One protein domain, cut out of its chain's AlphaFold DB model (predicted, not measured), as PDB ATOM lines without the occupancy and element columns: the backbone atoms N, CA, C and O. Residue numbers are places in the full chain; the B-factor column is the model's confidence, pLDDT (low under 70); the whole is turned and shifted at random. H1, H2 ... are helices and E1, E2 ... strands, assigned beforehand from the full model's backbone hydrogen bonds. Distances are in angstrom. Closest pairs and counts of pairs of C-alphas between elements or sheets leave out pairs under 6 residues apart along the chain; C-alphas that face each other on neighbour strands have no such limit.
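AT A GLANCE: This is residues 133 to 192 and 206 to 272 of the 275 residues of an uncharacterized protein of Afipia felis (UniProt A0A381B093). A strongly twisted, antiparallel sheet of seven strands curls round one helix, H2, while the other helix, H1, covers E1 and E2 on the opposite face. The long strand E4 runs through the sheet, with E1 and E3 beside different parts of it on one side and E5 on the other. The printed part has 127 residues, with named elements in the order E1, E2, H1, E3, E4, E5, E6, H2, E7; the class is mixed, helices and strands. The sheet is branched at E4, which has three neighbours. The whole is compact, with a radius of gyration of the C-alphas of 15.4 A, and spans 41 by 30 by 27 A.

IN THESE COORDINATES: E1, residues 133 to 139, begins at C-alpha 133 (21.633, 100.099, 34.382) and is 17.3 A long. E2 is residues 145 to 148, and H1, residues 154 to 163, is 14.4 A long. E3 is residues 167 to 172, 16.8 A long. E4, residues 178 to 192, is 43.7 A long and ends at C-alpha 192 (17.681, 94.258, 28.859). E5, residues 207 to 220, is 31.7 A long and bends by 99 degrees at residue 217. E6 is residues 231 to 237, 17.2 A long, and H2 is residues 244 to 253, 14.4 A long. E7, residues 266 to 271, ends at C-alpha 271 (25.284, 133.506, 32.666).

HOW THE PARTS SIT: E1 and E2 form an antiparallel hairpin, with N 138 and O 147 3.0 A apart, within hydrogen-bond range. E1 is also antiparallel to E4, with N 137 and O 187 at 2.8 A. The hairpin of E3 and E4 has N 169 and O 181 at 2.8 A. On the other side of E3 is the edge strand E7, with N 172 and O 266 at 2.9 A. E4 and E5 are antiparallel at 158 degrees, with N 186 and O 211 at 2.9 A. E5 and E6 form a hairpin, with N 214 and O 234 at 2.7 A. H1 is on the sheet at a height of 9.9 A, over E2 and only just over E1, on which 3 of its 10 C-alphas fall. The closest C-alphas of H2 and E7 are those of Cys 252 and Lys 266, 5.6 A apart. H1 and H2 are apart. In both helices every O i to N i+4 pair is within hydrogen-bond range.

THE WHOLE: The two C-alphas farthest apart, those of Gly 176 and Leu 192, are 45.9 A apart. Residues 193 to 205 are not printed, and C-alphas 192 and 206 are 7.6 A apart across this cut. The link from H2 to E7 is long, with 12 residues; in it residues 256 to 257 pair antiparallel with residues 262 to 263. Mean pLDDT of the printed part is 84.9, and residues 229, 271 and 272 are under 70.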
ATOM      1  N   GLN A 133      20.774  98.949  34.627       90.81
ATOM      2  CA  GLN A 133      21.633 100.099  34.382       90.81
ATOM      3  C   GLN A 133      23.083  99.629  34.247       90.81
ATOM      4  O   GLN A 133      23.560  98.817  35.039       90.81
ATOM      5  N   ILE A 134      23.761 100.102  33.206       90.75
ATOM      6  CA  ILE A 134      25.166  99.781  32.934       90.75
ATOM      7  C   ILE A 134      26.037 101.001  33.146       90.75
ATOM      8  O   ILE A 134      27.104 100.858  33.727       90.75
ATOM      9  N   ALA A 135      25.571 102.164  32.693       89.38
ATOM     10  CA  ALA A 135      26.299 103.411  32.826       89.38
ATOM     11  C   ALA A 135      25.383 104.507  33.369       89.38
ATOM     12  O   ALA A 135      24.170 104.535  33.124       89.38
ATOM     13  N   HIS A 136      26.001 105.405  34.116       91.38
ATOM     14  CA  HIS A 136      25.406 106.629  34.608       91.38
ATOM     15  C   HIS A 136      26.494 107.679  34.565       91.38
ATOM     16  O   HIS A 136      27.440 107.597  35.339       91.38
ATOM     17  N   ARG A 137      26.393 108.611  33.635       90.81
ATOM     18  CA  ARG A 137      27.414 109.617  33.377       90.81
ATOM     19  C   ARG A 137      26.856 110.982  33.706       90.81
ATOM     20  O   ARG A 137      25.715 111.269  33.353       90.81
ATOM     21  N   ILE A 138      27.657 111.793  34.376       87.50
ATOM     22  CA  ILE A 138      27.341 113.193  34.648       87.50
ATOM     23  C   ILE A 138      28.238 114.044  33.758       87.50
ATOM     24  O   ILE A 138      29.448 113.815  33.694       87.50
ATOM     25  N   TYR A 139      27.627 114.998  33.063       86.19
ATOM     26  CA  TYR A 139      28.308 115.918  32.164       86.19
ATOM     27  C   TYR A 139      28.233 117.343  32.695       86.19
ATOM     28  O   TYR A 139      27.180 117.792  33.160       86.19
ATOM     29  N   ASN A 140      29.339 118.060  32.533       84.00
ATOM     30  CA  ASN A 140      29.415 119.497  32.751       84.00
ATOM     31  C   ASN A 140      28.594 120.293  31.742       84.00
ATOM     32  O   ASN A 140      28.166 119.773  30.707       84.00
ATOM     33  N   ALA A 141      28.464 121.588  32.024       77.50
ATOM     34  CA  ALA A 141      28.016 122.610  31.085       77.50
ATOM     35  C   ALA A 141      28.734 122.529  29.722       77.50
ATOM     36  O   ALA A 141      28.079 122.584  28.686       77.50
ATOM     37  N   ASP A 142      30.052 122.303  29.727       73.31
ATOM     38  CA  ASP A 142      30.878 122.218  28.510       73.31
ATOM     39  C   ASP A 142      30.728 120.883  27.756       73.31
ATOM     40  O   ASP A 142      31.347 120.661  26.717       73.31
ATOM     41  N   GLY A 143      29.937 119.947  28.293       73.00
ATOM     42  CA  GLY A 143      29.775 118.604  27.735       73.00
ATOM     43  C   GLY A 143      30.929 117.645  28.045       73.00
ATOM     44  O   GLY A 143      30.912 116.506  27.577       73.00
ATOM     45  N   THR A 144      31.907 118.057  28.854       81.50
ATOM     46  CA  THR A 144      32.950 117.164  29.371       81.50
ATOM     47  C   THR A 144      32.386 116.224  30.441       81.50
ATOM     48  O   THR A 144      31.451 116.563  31.170       81.50
ATOM     49  N   LEU A 145      32.916 115.000  30.494       83.06
ATOM     50  CA  LEU A 145      32.491 113.978  31.448       83.06
ATOM     51  C   LEU A 145      33.156 114.225  32.807       83.06
ATOM     52  O   LEU A 145      34.377 114.148  32.899       83.06
ATOM     53  N   GLU A 146      32.359 114.432  33.852       81.38
ATOM     54  CA  GLU A 146      32.862 114.562  35.229       81.38
ATOM     55  C   GLU A 146      33.073 113.215  35.904       81.38
ATOM     56  O   GLU A 146      34.063 112.984  36.594       81.38
ATOM     57  N   GLY A 147      32.140 112.283  35.702       82.12
ATOM     58  CA  GLY A 147      32.233 110.994  36.367       82.12
ATOM     59  C   GLY A 147      31.175 109.988  35.956       82.12
ATOM     60  O   GLY A 147      30.080 110.329  35.500       82.12
ATOM     61  N   GLU A 148      31.519 108.714  36.153       86.25
ATOM     62  CA  GLU A 148      30.602 107.588  36.023       86.25
ATOM     63  C   GLU A 148      30.136 107.125  37.411       86.25
ATOM     64  O   GLU A 148      30.905 106.572  38.191       86.25
ATOM     65  N   VAL A 149      28.852 107.324  37.712       86.06
ATOM     66  CA  VAL A 149      28.264 107.141  39.051       86.06
ATOM     67  C   VAL A 149      27.350 105.914  39.158       86.06
ATOM     68  O   VAL A 149      26.596 105.769  40.116       86.06
ATOM     69  N   ALA A 150      27.385 105.001  38.179       81.06
ATOM     70  CA  ALA A 150      26.393 103.924  38.041       81.06
ATOM     71  C   ALA A 150      26.319 102.962  39.239       81.06
ATOM     72  O   ALA A 150      25.264 102.391  39.503       81.06
ATOM     73  N   LYS A 151      27.441 102.757  39.936       81.44
ATOM     74  CA  LYS A 151      27.569 101.834  41.079       81.44
ATOM     75  C   LYS A 151      27.909 102.545  42.391       81.44
ATOM     76  O   LYS A 151      28.206 101.874  43.376       81.44
ATOM     77  N   MET A 152      27.928 103.875  42.386       86.00
ATOM     78  CA  MET A 152      28.276 104.659  43.566       86.00
ATOM     79  C   MET A 152      27.117 104.676  44.563       86.00
ATOM     80  O   MET A 152      25.949 104.546  44.179       86.00
ATOM     81  N   LYS A 153      27.441 104.832  45.850       86.69
ATOM     82  CA  LYS A 153      26.428 105.118  46.869       86.69
ATOM     83  C   LYS A 153      25.857 106.517  46.632       86.69
ATOM     84  O   LYS A 153      26.457 107.335  45.940       86.69
ATOM     85  N   TRP A 154      24.680 106.774  47.196       81.75
ATOM     86  CA  TRP A 154      23.987 108.050  47.018       81.75
ATOM     87  C   TRP A 154      24.846 109.247  47.447       81.75
ATOM     88  O   TRP A 154      24.984 110.187  46.673       81.75
ATOM     89  N   ASP A 155      25.492 109.166  48.610       87.44
ATOM     90  CA  ASP A 155      26.300 110.266  49.148       87.44
ATOM     91  C   ASP A 155      27.501 110.589  48.246       87.44
ATOM     92  O   ASP A 155      27.716 111.742  47.881       87.44
ATOM     93  N   ASP A 156      28.219 109.558  47.784       85.88
ATOM     94  CA  ASP A 156      29.337 109.712  46.844       85.88
ATOM     95  C   ASP A 156      28.869 110.323  45.515       85.88
ATOM     96  O   ASP A 156      29.555 111.147  44.909       85.88
ATOM     97  N   ARG A 157      27.667 109.945  45.061       84.56
ATOM     98  CA  ARG A 157      27.060 110.507  43.854       84.56
ATOM     99  C   ARG A 157      26.739 111.992  44.026       84.56
ATOM    100  O   ARG A 157      26.986 112.746  43.088       84.56
ATOM    101  N   CYS A 158      26.210 112.414  45.175       83.69
ATOM    102  CA  CYS A 158      25.938 113.828  45.447       83.69
ATOM    103  C   CYS A 158      27.219 114.662  45.359       83.69
ATOM    104  O   CYS A 158      27.220 115.693  44.698       83.69
ATOM    105  N   VAL A 159      28.338 114.159  45.890       86.38
ATOM    106  CA  VAL A 159      29.640 114.842  45.801       86.38
ATOM    107  C   VAL A 159      30.087 115.049  44.348       86.38
ATOM    108  O   VAL A 159      30.612 116.109  44.013       86.38
ATOM    109  N   VAL A 160      29.873 114.065  43.467       83.25
ATOM    110  CA  VAL A 160      30.190 114.208  42.031       83.25
ATOM    111  C   VAL A 160      29.258 115.217  41.355       83.25
ATOM    112  O   VAL A 160      29.714 116.012  40.538       83.25
ATOM    113  N   ILE A 161      27.968 115.219  41.702       83.50
ATOM    114  CA  ILE A 161      26.994 116.190  41.172       83.50
ATOM    115  C   ILE A 161      27.340 117.615  41.616       83.50
ATOM    116  O   ILE A 161      27.227 118.546  40.823       83.50
ATOM    117  N   ASP A 162      27.767 117.794  42.864       83.81
ATOM    118  CA  ASP A 162      28.116 119.105  43.411       83.81
ATOM    119  C   ASP A 162      29.448 119.629  42.879       83.81
ATOM    120  O   ASP A 162      29.616 120.838  42.742       83.81
ATOM    121  N   ARG A 163      30.372 118.728  42.526       83.06
ATOM    122  CA  ARG A 163      31.618 119.085  41.841       83.06
ATOM    123  C   ARG A 163      31.397 119.468  40.379       83.06
ATOM    124  O   ARG A 163      32.185 120.245  39.848       83.06
ATOM    125  N   ALA A 164      30.371 118.917  39.733       81.38
ATOM    126  CA  ALA A 164      30.124 119.172  38.323       81.38
ATOM    127  C   ALA A 164      29.900 120.667  38.061       81.38
ATOM    128  O   ALA A 164      29.169 121.348  38.782       81.38
ATOM    129  N   THR A 165      30.504 121.172  36.989       80.75
ATOM    130  CA  THR A 165      30.345 122.558  36.552       80.75
ATOM    131  C   THR A 165      28.941 122.729  35.979       80.75
ATOM    132  O   THR A 165      28.648 122.293  34.859       80.75
ATOM    133  N   LYS A 166      28.049 123.329  36.774       84.38
ATOM    134  CA  LYS A 166      26.632 123.513  36.432       84.38
ATOM    135  C   LYS A 166      26.439 124.784  35.592       84.38
ATOM    136  O   LYS A 166      26.941 125.846  35.955       84.38
ATOM    137  N   ALA A 167      25.677 124.700  34.501       84.12
ATOM    138  CA  ALA A 167      25.340 125.878  33.695       84.12
ATOM    139  C   ALA A 167      24.213 126.668  34.367       84.12
ATOM    140  O   ALA A 167      23.249 126.068  34.848       84.12
ATOM    141  N   ARG A 168      24.313 127.999  34.377       87.38
ATOM    142  CA  ARG A 168      23.331 128.894  35.001       87.38
ATOM    143  C   ARG A 168      22.617 129.734  33.949       87.38
ATOM    144  O   ARG A 168      23.244 130.405  33.125       87.38
ATOM    145  N   PHE A 169      21.294 129.719  34.000       86.69
ATOM    146  CA  PHE A 169      20.429 130.476  33.106       86.69
ATOM    147  C   PHE A 169      19.515 131.397  33.905       86.69
ATOM    148  O   PHE A 169      19.098 131.068  35.012       86.69
ATOM    149  N   LEU A 170      19.198 132.554  33.333       88.19
ATOM    150  CA  LEU A 170      18.221 133.479  33.887       88.19
ATOM    151  C   LEU A 170      16.883 133.276  33.187       88.19
ATOM    152  O   LEU A 170      16.805 133.279  31.952       88.19
ATOM    153  N   ILE A 171      15.842 133.126  33.993       88.69
ATOM    154  CA  ILE A 171      14.466 132.984  33.536       88.69
ATOM    155  C   ILE A 171      13.571 134.050  34.151       88.69
ATOM    156  O   ILE A 171      13.806 134.489  35.271       88.69
ATOM    157  N   GLU A 172      12.543 134.442  33.410       87.50
ATOM    158  CA  GLU A 172      11.405 135.211  33.912       87.50
ATOM    159  C   GLU A 172      10.275 134.223  34.209       87.50
ATOM    160  O   GLU A 172       9.820 133.505  33.306       87.50
ATOM    161  N   ASP A 173       9.857 134.152  35.470       84.25
ATOM    162  CA  ASP A 173       8.722 133.332  35.888       84.25
ATOM    163  C   ASP A 173       7.382 133.990  35.500       84.25
ATOM    164  O   ASP A 173       7.323 135.107  34.982       84.25
ATOM    165  N   TYR A 174       6.280 133.279  35.732       79.31
ATOM    166  CA  TYR A 174       4.915 133.721  35.463       79.31
ATOM    167  C   TYR A 174       4.560 135.064  36.127       79.31
ATOM    168  O   TYR A 174       3.770 135.829  35.577       79.31
ATOM    169  N   ASP A 175       5.136 135.358  37.295       80.38
ATOM    170  CA  ASP A 175       4.936 136.600  38.052       80.38
ATOM    171  C   ASP A 175       5.847 137.758  37.593       80.38
ATOM    172  O   ASP A 175       5.747 138.867  38.120       80.38
ATOM    173  N   GLY A 176       6.709 137.532  36.595       81.38
ATOM    174  CA  GLY A 176       7.706 138.497  36.135       81.38
ATOM    175  C   GLY A 176       8.990 138.512  36.973       81.38
ATOM    176  O   GLY A 176       9.886 139.313  36.694       81.38
ATOM    177  N   GLU A 177       9.117 137.657  37.996       87.06
ATOM    178  CA  GLU A 177      10.336 137.572  38.797       87.06
ATOM    179  C   GLU A 177      11.470 136.918  37.997       87.06
ATOM    180  O   GLU A 177      11.302 135.890  37.339       87.06
ATOM    181  N   THR A 178      12.659 137.518  38.068       88.06
ATOM    182  CA  THR A 178      13.868 136.930  37.486       88.06
ATOM    183  C   THR A 178      14.463 135.900  38.442       88.06
ATOM    184  O   THR A 178      14.922 136.253  39.529       88.06
ATOM    185  N   ILE A 179      14.495 134.637  38.023       87.00
ATOM    186  CA  ILE A 179      14.997 133.506  38.811       87.00
ATOM    187  C   ILE A 179      16.196 132.874  38.093       87.00
ATOM    188  O   ILE A 179      16.247 132.788  36.866       87.00
ATOM    189  N   GLU A 180      17.190 132.441  38.867       89.06
ATOM    190  CA  GLU A 180      18.345 131.701  38.360       89.06
ATOM    191  C   GLU A 180      18.048 130.195  38.360       89.06
ATOM    192  O   GLU A 180      17.643 129.625  39.377       89.06
ATOM    193  N   ALA A 181      18.253 129.555  37.211       88.25
ATOM    194  CA  ALA A 181      18.137 128.119  37.011       88.25
ATOM    195  C   ALA A 181      19.531 127.515  36.818       88.25
ATOM    196  O   ALA A 181      20.253 127.864  35.884       88.25
ATOM    197  N   THR A 182      19.900 126.593  37.697       89.25
ATOM    198  CA  THR A 182      21.146 125.834  37.642       89.25
ATOM    199  C   THR A 182      20.890 124.483  36.991       89.25
ATOM    200  O   THR A 182      19.910 123.810  37.305       89.25
ATOM    201  N   THR A 183      21.760 124.075  36.070       88.25
ATOM    202  CA  THR A 183      21.521 122.897  35.235       88.25
ATOM    203  C   THR A 183      22.745 122.002  35.125       88.25
ATOM    204  O   THR A 183      23.880 122.475  35.047       88.25
ATOM    205  N   TYR A 184      22.512 120.694  35.094       87.88
ATOM    206  CA  TYR A 184      23.529 119.698  34.762       87.88
ATOM    207  C   TYR A 184      22.900 118.576  33.940       87.88
ATOM    208  O   TYR A 184      21.711 118.278  34.082       87.88
ATOM    209  N   ALA A 185      23.691 117.946  33.072       89.00
ATOM    210  CA  ALA A 185      23.206 116.855  32.237       89.00
ATOM    211  C   ALA A 185      23.621 115.503  32.818       89.00
ATOM    212  O   ALA A 185      24.758 115.307  33.247       89.00
ATOM    213  N   GLU A 186      22.701 114.547  32.780       91.00
ATOM    214  CA  GLU A 186      22.973 113.151  33.090       91.00
ATOM    215  C   GLU A 186      22.635 112.264  31.890       91.00
ATOM    216  O   GLU A 186      21.643 112.466  31.192       91.00
ATOM    217  N   GLU A 187      23.450 111.244  31.655       92.00
ATOM    218  CA  GLU A 187      23.154 110.174  30.710       92.00
ATOM    219  C   GLU A 187      23.093 108.853  31.456       92.00
ATOM    220  O   GLU A 187      23.950 108.519  32.277       92.00
ATOM    221  N   ARG A 188      22.076 108.060  31.140       93.00
ATOM    222  CA  ARG A 188      21.910 106.720  31.676       93.00
ATOM    223  C   ARG A 188      21.797 105.737  30.520       93.00
ATOM    224  O   ARG A 188      21.030 105.942  29.578       93.00
ATOM    225  N   GLU A 189      22.565 104.656  30.606       93.88
ATOM    226  CA  GLU A 189      22.486 103.537  29.666       93.88
ATOM    227  C   GLU A 189      21.978 102.286  30.376       93.88
ATOM    228  O   GLU A 189      22.460 101.917  31.453       93.88
ATOM    229  N   TRP A 190      21.062 101.577  29.721       94.25
ATOM    230  CA  TRP A 190      20.527 100.306  30.180       94.25
ATOM    231  C   TRP A 190      20.637  99.222  29.110       94.25
ATOM    232  O   TRP A 190      20.567  99.478  27.905       94.25
ATOM    233  N   ARG A 191      20.732  97.971  29.563       93.56
ATOM    234  CA  ARG A 191      20.484  96.787  28.727       93.56
ATOM    235  C   ARG A 191      19.381  95.938  29.316       93.56
ATOM    236  O   ARG A 191      19.210  95.893  30.530       93.56
ATOM    237  N   LEU A 192      18.692  95.214  28.446       93.75
ATOM    238  CA  LEU A 192      17.681  94.258  28.859       93.75
ATOM    239  C   LEU A 192      18.314  93.008  29.495       93.75
ATOM    240  O   LEU A 192      19.427  92.592  29.148       93.75
ATOM    241  N   LYS A 206      20.830  98.931  23.144       92.31
ATOM    242  CA  LYS A 206      20.895  99.584  24.450       92.31
ATOM    243  C   LYS A 206      19.846 100.689  24.500       92.31
ATOM    244  O   LYS A 206      19.705 101.447  23.546       92.31
ATOM    245  N   LYS A 207      19.175 100.828  25.639       91.31
ATOM    246  CA  LYS A 207      18.377 102.020  25.917       91.31
ATOM    247  C   LYS A 207      19.327 103.086  26.447       91.31
ATOM    248  O   LYS A 207      20.004 102.838  27.442       91.31
ATOM    249  N   ARG A 208      19.388 104.241  25.795       91.75
ATOM    250  CA  ARG A 208      20.106 105.425  26.275       91.75
ATOM    251  C   ARG A 208      19.078 106.511  26.547       91.75
ATOM    252  O   ARG A 208      18.121 106.640  25.794       91.75
ATOM    253  N   ARG A 209      19.246 107.238  27.647       91.12
ATOM    254  CA  ARG A 209      18.450 108.422  27.960       91.12
ATOM    255  C   ARG A 209      19.382 109.492  28.481       91.12
ATOM    256  O   ARG A 209      20.094 109.245  29.456       91.12
ATOM    257  N   ARG A 210      19.345 110.654  27.847       91.00
ATOM    258  CA  ARG A 210      20.036 111.850  28.306       91.00
ATOM    259  C   ARG A 210      18.996 112.821  28.845       91.00
ATOM    260  O   ARG A 210      17.972 113.042  28.207       91.00
ATOM    261  N   ALA A 211      19.214 113.338  30.041       91.44
ATOM    262  CA  ALA A 211      18.294 114.252  30.697       91.44
ATOM    263  C   ALA A 211      19.048 115.471  31.216       91.44
ATOM    264  O   ALA A 211      20.172 115.352  31.707       91.44
ATOM    265  N   LEU A 212      18.410 116.632  31.110       90.94
ATOM    266  CA  LEU A 212      18.862 117.856  31.746       90.94
ATOM    267  C   LEU A 212      18.098 118.005  33.058       90.94
ATOM    268  O   LEU A 212      16.866 118.034  33.062       90.94
ATOM    269  N   ASN A 213      18.832 118.071  34.163       90.06
ATOM    270  CA  ASN A 213      18.274 118.409  35.463       90.06
ATOM    271  C   ASN A 213      18.345 119.921  35.651       90.06
ATOM    272  O   ASN A 213      19.362 120.539  35.339       90.06
ATOM    273  N   LEU A 214      17.261 120.483  36.165       89.50
ATOM    274  CA  LEU A 214      17.061 121.887  36.468       89.50
ATOM    275  C   LEU A 214      16.807 122.034  37.964       89.50
ATOM    276  O   LEU A 214      15.950 121.354  38.529       89.50
ATOM    277  N   GLU A 215      17.510 122.967  38.573       89.69
ATOM    278  CA  GLU A 215      17.320 123.387  39.951       89.69
ATOM    279  C   GLU A 215      17.139 124.902  39.960       89.69
ATOM    280  O   GLU A 215      17.963 125.638  39.415       89.69
ATOM    281  N   PHE A 216      16.041 125.375  40.533       89.38
ATOM    282  CA  PHE A 216      15.727 126.794  40.594       89.38
ATOM    283  C   PHE A 216      16.160 127.359  41.942       89.38
ATOM    284  O   PHE A 216      15.920 126.760  42.988       89.38
ATOM    285  N   ALA A 217      16.764 128.547  41.928       86.44
ATOM    286  CA  ALA A 217      17.173 129.233  43.153       86.44
ATOM    287  C   ALA A 217      15.978 129.605  44.053       86.44
ATOM    288  O   ALA A 217      16.136 129.812  45.257       86.44
ATOM    289  N   ARG A 218      14.787 129.727  43.458       85.56
ATOM    290  CA  ARG A 218      13.515 130.015  44.122       85.56
ATOM    291  C   ARG A 218      12.421 129.158  43.504       85.56
ATOM    292  O   ARG A 218      12.570 128.660  42.397       85.56
ATOM    293  N   GLU A 219      11.326 129.002  44.229       85.94
ATOM    294  CA  GLU A 219      10.137 128.304  43.752       85.94
ATOM    295  C   GLU A 219       9.540 129.021  42.526       85.94
ATOM    296  O   GLU A 219       9.351 130.239  42.552       85.94
ATOM    297  N   VAL A 220       9.272 128.253  41.465       84.19
ATOM    298  CA  VAL A 220       8.797 128.731  40.156       84.19
ATOM    299  C   VAL A 220       7.359 128.276  39.904       84.19
ATOM    300  O   VAL A 220       6.989 127.137  40.222       84.19
ATOM    301  N   GLY A 221       6.567 129.129  39.258       83.62
ATOM    302  CA  GLY A 221       5.264 128.809  38.684       83.62
ATOM    303  C   GLY A 221       4.053 129.322  39.478       83.62
ATOM    304  O   GLY A 221       4.184 129.866  40.572       83.62
ATOM    305  N   PRO A 222       2.827 129.115  38.956       82.00
ATOM    306  CA  PRO A 222       1.615 129.780  39.459       82.00
ATOM    307  C   PRO A 222       1.212 129.420  40.895       82.00
ATOM    308  O   PRO A 222       0.418 130.121  41.511       82.00
ATOM    309  N   GLU A 223       1.714 128.300  41.415       81.25
ATOM    310  CA  GLU A 223       1.341 127.758  42.727       81.25
ATOM    311  C   GLU A 223       2.416 128.027  43.796       81.25
ATOM    312  O   GLU A 223       2.484 127.305  44.789       81.25
ATOM    313  N   LYS A 224       3.266 129.034  43.574       80.06
ATOM    314  CA  LYS A 224       4.345 129.448  44.478       80.06
ATOM    315  C   LYS A 224       3.832 129.756  45.889       80.06
ATOM    316  O   LYS A 224       2.813 130.427  46.052       80.06
ATOM    317  N   GLY A 225       4.529 129.272  46.918       77.06
ATOM    318  CA  GLY A 225       4.151 129.427  48.326       77.06
ATOM    319  C   GLY A 225       3.047 128.470  48.795       77.06
ATOM    320  O   GLY A 225       2.618 128.531  49.950       77.06
ATOM    321  N   SER A 226       2.575 127.569  47.931       79.75
ATOM    322  CA  SER A 226       1.626 126.525  48.306       79.75
ATOM    323  C   SER A 226       2.373 125.321  48.864       79.75
ATOM    324  O   SER A 226       3.252 124.764  48.224       79.75
ATOM    325  N   TRP A 227       1.947 124.805  50.015       75.19
ATOM    326  CA  TRP A 227       2.533 123.597  50.623       75.19
ATOM    327  C   TRP A 227       2.462 122.330  49.740       75.19
ATOM    328  O   TRP A 227       3.072 121.310  50.056       75.19
ATOM    329  N   LYS A 228       1.666 122.372  48.663       71.00
ATOM    330  CA  LYS A 228       1.479 121.318  47.650       71.00
ATOM    331  C   LYS A 228       1.832 121.779  46.232       71.00
ATOM    332  O   LYS A 228       1.594 121.021  45.290       71.00
ATOM    333  N   GLY A 229       2.278 123.020  46.072       69.38
ATOM    334  CA  GLY A 229       2.499 123.663  44.784       69.38
ATOM    335  C   GLY A 229       3.922 124.188  44.641       69.38
ATOM    336  O   GLY A 229       4.726 124.043  45.551       69.38
ATOM    337  N   GLY A 230       4.205 124.715  43.452       75.44
ATOM    338  CA  GLY A 230       5.496 125.277  43.072       75.44
ATOM    339  C   GLY A 230       6.563 124.263  42.671       75.44
ATOM    340  O   GLY A 230       6.510 123.073  42.991       75.44
ATOM    341  N   LEU A 231       7.528 124.751  41.892       83.06
ATOM    342  CA  LEU A 231       8.592 123.953  41.298       83.06
ATOM    343  C   LEU A 231       9.957 124.455  41.778       83.06
ATOM    344  O   LEU A 231      10.362 125.563  41.444       83.06
ATOM    345  N   ILE A 232      10.675 123.630  42.542       87.12
ATOM    346  CA  ILE A 232      12.050 123.922  43.002       87.12
ATOM    347  C   ILE A 232      13.084 123.231  42.101       87.12
ATOM    348  O   ILE A 232      14.198 123.711  41.924       87.12
ATOM    349  N   GLY A 233      12.704 122.130  41.459       85.88
ATOM    350  CA  GLY A 233      13.548 121.451  40.490       85.88
ATOM    351  C   GLY A 233      12.747 120.508  39.610       85.88
ATOM    352  O   GLY A 233      11.685 120.016  39.994       85.88
ATOM    353  N   THR A 234      13.251 120.272  38.408       89.81
ATOM    354  CA  THR A 234      12.656 119.348  37.441       89.81
ATOM    355  C   THR A 234      13.736 118.729  36.571       89.81
ATOM    356  O   THR A 234      14.851 119.229  36.498       89.81
ATOM    357  N   GLY A 235      13.414 117.640  35.885       87.94
ATOM    358  CA  GLY A 235      14.295 117.046  34.891       87.94
ATOM    359  C   GLY A 235      13.511 116.723  33.633       87.94
ATOM    360  O   GLY A 235      12.390 116.218  33.711       87.94
ATOM    361  N   PHE A 236      14.098 116.989  32.471       90.25
ATOM    362  CA  PHE A 236      13.484 116.669  31.187       90.25
ATOM    363  C   PHE A 236      14.486 116.013  30.239       90.25
ATOM    364  O   PHE A 236      15.699 116.093  30.417       90.25
ATOM    365  N   GLU A 237      13.967 115.293  29.251       91.38
ATOM    366  CA  GLU A 237      14.780 114.539  28.300       91.38
ATOM    367  C   GLU A 237      15.388 115.473  27.247       91.38
ATOM    368  O   GLU A 237      14.688 116.306  26.661       91.38
ATOM    369  N   MET A 238      16.696 115.335  27.032       90.44
ATOM    370  CA  MET A 238      17.429 116.015  25.965       90.44
ATOM    371  C   MET A 238      17.328 115.189  24.687       90.44
ATOM    372  O   MET A 238      17.377 113.958  24.743       90.44
ATOM    373  N   ARG A 239      17.225 115.857  23.535       89.31
ATOM    374  CA  ARG A 239      17.364 115.185  22.235       89.31
ATOM    375  C   ARG A 239      18.841 114.883  21.951       89.31
ATOM    376  O   ARG A 239      19.727 115.479  22.562       89.31
ATOM    377  N   ASP A 240      19.098 113.936  21.049       76.75
ATOM    378  CA  ASP A 240      20.437 113.365  20.823       76.75
ATOM    379  C   ASP A 240      21.489 114.401  20.367       76.75
ATOM    380  O   ASP A 240      22.676 114.230  20.644       76.75
ATOM    381  N   ASP A 241      21.059 115.486  19.724       81.12
ATOM    382  CA  ASP A 241      21.876 116.564  19.157       81.12
ATOM    383  C   ASP A 241      21.734 117.916  19.887       81.12
ATOM    384  O   ASP A 241      22.349 118.908  19.493       81.12
ATOM    385  N   GLU A 242      20.961 117.979  20.977       83.38
ATOM    386  CA  GLU A 242      20.752 119.224  21.722       83.38
ATOM    387  C   GLU A 242      21.942 119.552  22.642       83.38
ATOM    388  O   GLU A 242      22.387 118.736  23.457       83.38
ATOM    389  N   THR A 243      22.422 120.798  22.571       83.69
ATOM    390  CA  THR A 243      23.282 121.376  23.618       83.69
ATOM    391  C   THR A 243      22.448 121.713  24.858       83.69
ATOM    392  O   THR A 243      21.223 121.843  24.775       83.69
ATOM    393  N   HIS A 244      23.091 121.895  26.018       81.56
ATOM    394  CA  HIS A 244      22.400 122.292  27.255       81.56
ATOM    395  C   HIS A 244      21.546 123.549  27.072       81.56
ATOM    396  O   HIS A 244      20.401 123.582  27.517       81.56
ATOM    397  N   GLU A 245      22.070 124.559  26.376       83.88
ATOM    398  CA  GLU A 245      21.334 125.798  26.125       83.88
ATOM    399  C   GLU A 245      20.148 125.580  25.177       83.88
ATOM    400  O   GLU A 245      19.056 126.079  25.443       83.88
ATOM    401  N   HIS A 246      20.319 124.808  24.097       87.00
ATOM    402  CA  HIS A 246      19.219 124.504  23.177       87.00
ATOM    403  C   HIS A 246      18.094 123.728  23.871       87.00
ATOM    404  O   HIS A 246      16.924 124.089  23.726       87.00
ATOM    405  N   ALA A 247      18.447 122.726  24.679       87.69
ATOM    406  CA  ALA A 247      17.495 121.980  25.492       87.69
ATOM    407  C   ALA A 247      16.753 122.905  26.474       87.69
ATOM    408  O   ALA A 247      15.530 122.821  26.597       87.69
ATOM    409  N   PHE A 248      17.464 123.825  27.132       87.50
ATOM    410  CA  PHE A 248      16.858 124.772  28.069       87.50
ATOM    411  C   PHE A 248      15.932 125.785  27.384       87.50
ATOM    412  O   PHE A 248      14.823 126.032  27.851       87.50
ATOM    413  N   ARG A 249      16.330 126.328  26.228       88.69
ATOM    414  CA  ARG A 249      15.468 127.214  25.429       88.69
ATOM    415  C   ARG A 249      14.196 126.507  24.976       88.69
ATOM    416  O   ARG A 249      13.127 127.113  25.013       88.69
ATOM    417  N   ARG A 250      14.296 125.230  24.586       90.50
ATOM    418  CA  ARG A 250      13.123 124.414  24.260       90.50
ATOM    419  C   ARG A 250      12.205 124.279  25.469       90.50
ATOM    420  O   ARG A 250      11.015 124.539  25.326       90.50
ATOM    421  N   TYR A 251      12.753 123.959  26.641       88.31
ATOM    422  CA  TYR A 251      11.980 123.902  27.880       88.31
ATOM    423  C   TYR A 251      11.206 125.208  28.124       88.31
ATOM    424  O   TYR A 251       9.994 125.163  28.273       88.31
ATOM    425  N   CYS A 252      11.859 126.371  28.028       87.06
ATOM    426  CA  CYS A 252      11.194 127.676  28.163       87.06
ATOM    427  C   CYS A 252      10.128 127.957  27.083       87.06
ATOM    428  O   CYS A 252       9.213 128.748  27.296       87.06
ATOM    429  N   SER A 253      10.240 127.356  25.899       87.31
ATOM    430  CA  SER A 253       9.260 127.541  24.818       87.31
ATOM    431  C   SER A 253       8.021 126.649  24.943       87.31
ATOM    432  O   SER A 253       7.000 126.944  24.319       87.31
ATOM    433  N   GLU A 254       8.109 125.567  25.721       88.44
ATOM    434  CA  GLU A 254       7.030 124.601  25.917       88.44
ATOM    435  C   GLU A 254       6.013 125.102  26.957       88.44
ATOM    436  O   GLU A 254       6.332 125.870  27.865       88.44
ATOM    437  N   ASP A 255       4.762 124.656  26.824       86.06
ATOM    438  CA  ASP A 255       3.727 124.945  27.813       86.06
ATOM    439  C   ASP A 255       3.811 123.934  28.960       86.06
ATOM    440  O   ASP A 255       3.705 122.718  28.769       86.06
ATOM    441  N   HIS A 256       3.975 124.441  30.176       84.44
ATOM    442  CA  HIS A 256       4.026 123.639  31.387       84.44
ATOM    443  C   HIS A 256       2.659 123.593  32.056       84.44
ATOM    444  O   HIS A 256       1.925 124.577  32.099       84.44
ATOM    445  N   ARG A 257       2.305 122.433  32.609       82.75
ATOM    446  CA  ARG A 257       1.016 122.231  33.268       82.75
ATOM    447  C   ARG A 257       1.122 122.510  34.762       82.75
ATOM    448  O   ARG A 257       1.861 121.826  35.464       82.75
ATOM    449  N   SER A 258       0.318 123.448  35.249       80.81
ATOM    450  CA  SER A 258       0.024 123.632  36.668       80.81
ATOM    451  C   SER A 258      -1.351 123.043  37.016       80.81
ATOM    452  O   SER A 258      -2.068 122.490  36.174       80.81
ATOM    453  N   LYS A 259      -1.734 123.154  38.290       78.06
ATOM    454  CA  LYS A 259      -3.078 122.803  38.755       78.06
ATOM    455  C   LYS A 259      -4.150 123.724  38.153       78.06
ATOM    456  O   LYS A 259      -5.256 123.263  37.880       78.06
ATOM    457  N   SER A 260      -3.816 124.999  37.975       74.88
ATOM    458  CA  SER A 260      -4.703 126.088  37.553       74.88
ATOM    459  C   SER A 260      -4.716 126.335  36.039       74.88
ATOM    460  O   SER A 260      -5.648 126.965  35.546       74.88
ATOM    461  N   GLY A 261      -3.747 125.815  35.279       81.88
ATOM    462  CA  GLY A 261      -3.720 125.973  33.825       81.88
ATOM    463  C   GLY A 261      -2.383 125.610  33.185       81.88
ATOM    464  O   GLY A 261      -1.576 124.880  33.758       81.88
ATOM    465  N   LEU A 262      -2.165 126.108  31.969       85.69
ATOM    466  CA  LEU A 262      -0.862 126.079  31.310       85.69
ATOM    467  C   LEU A 262      -0.118 127.385  31.610       85.69
ATOM    468  O   LEU A 262      -0.734 128.449  31.631       85.69
ATOM    469  N   TYR A 263       1.189 127.307  31.831       84.44
ATOM    470  CA  TYR A 263       2.059 128.465  32.019       84.44
ATOM    471  C   TYR A 263       3.365 128.281  31.250       84.44
ATOM    472  O   TYR A 263       3.755 127.160  30.922       84.44
ATOM    473  N   ARG A 264       4.040 129.392  30.968       85.44
ATOM    474  CA  ARG A 264       5.314 129.412  30.252       85.44
ATOM    475  C   ARG A 264       6.314 130.267  31.011       85.44
ATOM    476  O   ARG A 264       5.939 131.272  31.608       85.44
ATOM    477  N   VAL A 265       7.573 129.861  30.951       86.00
ATOM    478  CA  VAL A 265       8.706 130.565  31.552       86.00
ATOM    479  C   VAL A 265       9.506 131.211  30.427       86.00
ATOM    480  O   VAL A 265       9.813 130.538  29.447       86.00
ATOM    481  N   LYS A 266       9.857 132.498  30.520       86.50
ATOM    482  CA  LYS A 266      10.645 133.138  29.452       86.50
ATOM    483  C   LYS A 266      12.137 132.996  29.721       86.50
ATOM    484  O   LYS A 266      12.605 133.177  30.840       86.50
ATOM    485  N   PHE A 267      12.893 132.722  28.667       87.88
ATOM    486  CA  PHE A 267      14.350 132.718  28.709       87.88
ATOM    487  C   PHE A 267      14.885 134.150  28.583       87.88
ATOM    488  O   PHE A 267      14.614 134.807  27.578       87.88
ATOM    489  N   LEU A 268      15.652 134.621  29.570       84.12
ATOM    490  CA  LEU A 268      16.244 135.967  29.563       84.12
ATOM    491  C   LEU A 268      17.709 135.968  29.112       84.12
ATOM    492  O   LEU A 268      18.170 136.941  28.519       84.12
ATOM    493  N   GLY A 269      18.452 134.887  29.362       81.31
ATOM    494  CA  GLY A 269      19.840 134.759  28.919       81.31
ATOM    495  C   GLY A 269      20.647 133.733  29.710       81.31
ATOM    496  O   GLY A 269      20.214 133.222  30.742       81.31
ATOM    497  N   SER A 270      21.852 133.436  29.229       74.75
ATOM    498  CA  SER A 270      22.817 132.563  29.899       74.75
ATOM    499  C   SER A 270      23.865 133.379  30.652       74.75
ATOM    500  O   SER A 270      24.505 134.253  30.067       74.75
ATOM    501  N   ARG A 271      24.096 133.059  31.928       65.94
ATOM    502  CA  ARG A 271      25.284 133.506  32.666       65.94
ATOM    503  C   ARG A 271      26.268 132.342  32.687       65.94
ATOM    504  O   ARG A 271      26.312 131.569  33.639       65.94
ATOM    505  N   ILE A 272      27.021 132.184  31.601       49.97
ATOM    506  CA  ILE A 272      28.146 131.246  31.575       49.97
ATOM    507  C   ILE A 272      29.289 131.943  32.308       49.97
ATOM    508  O   ILE A 272      29.949 132.810  31.743       49.97
TER     509      ILE A 272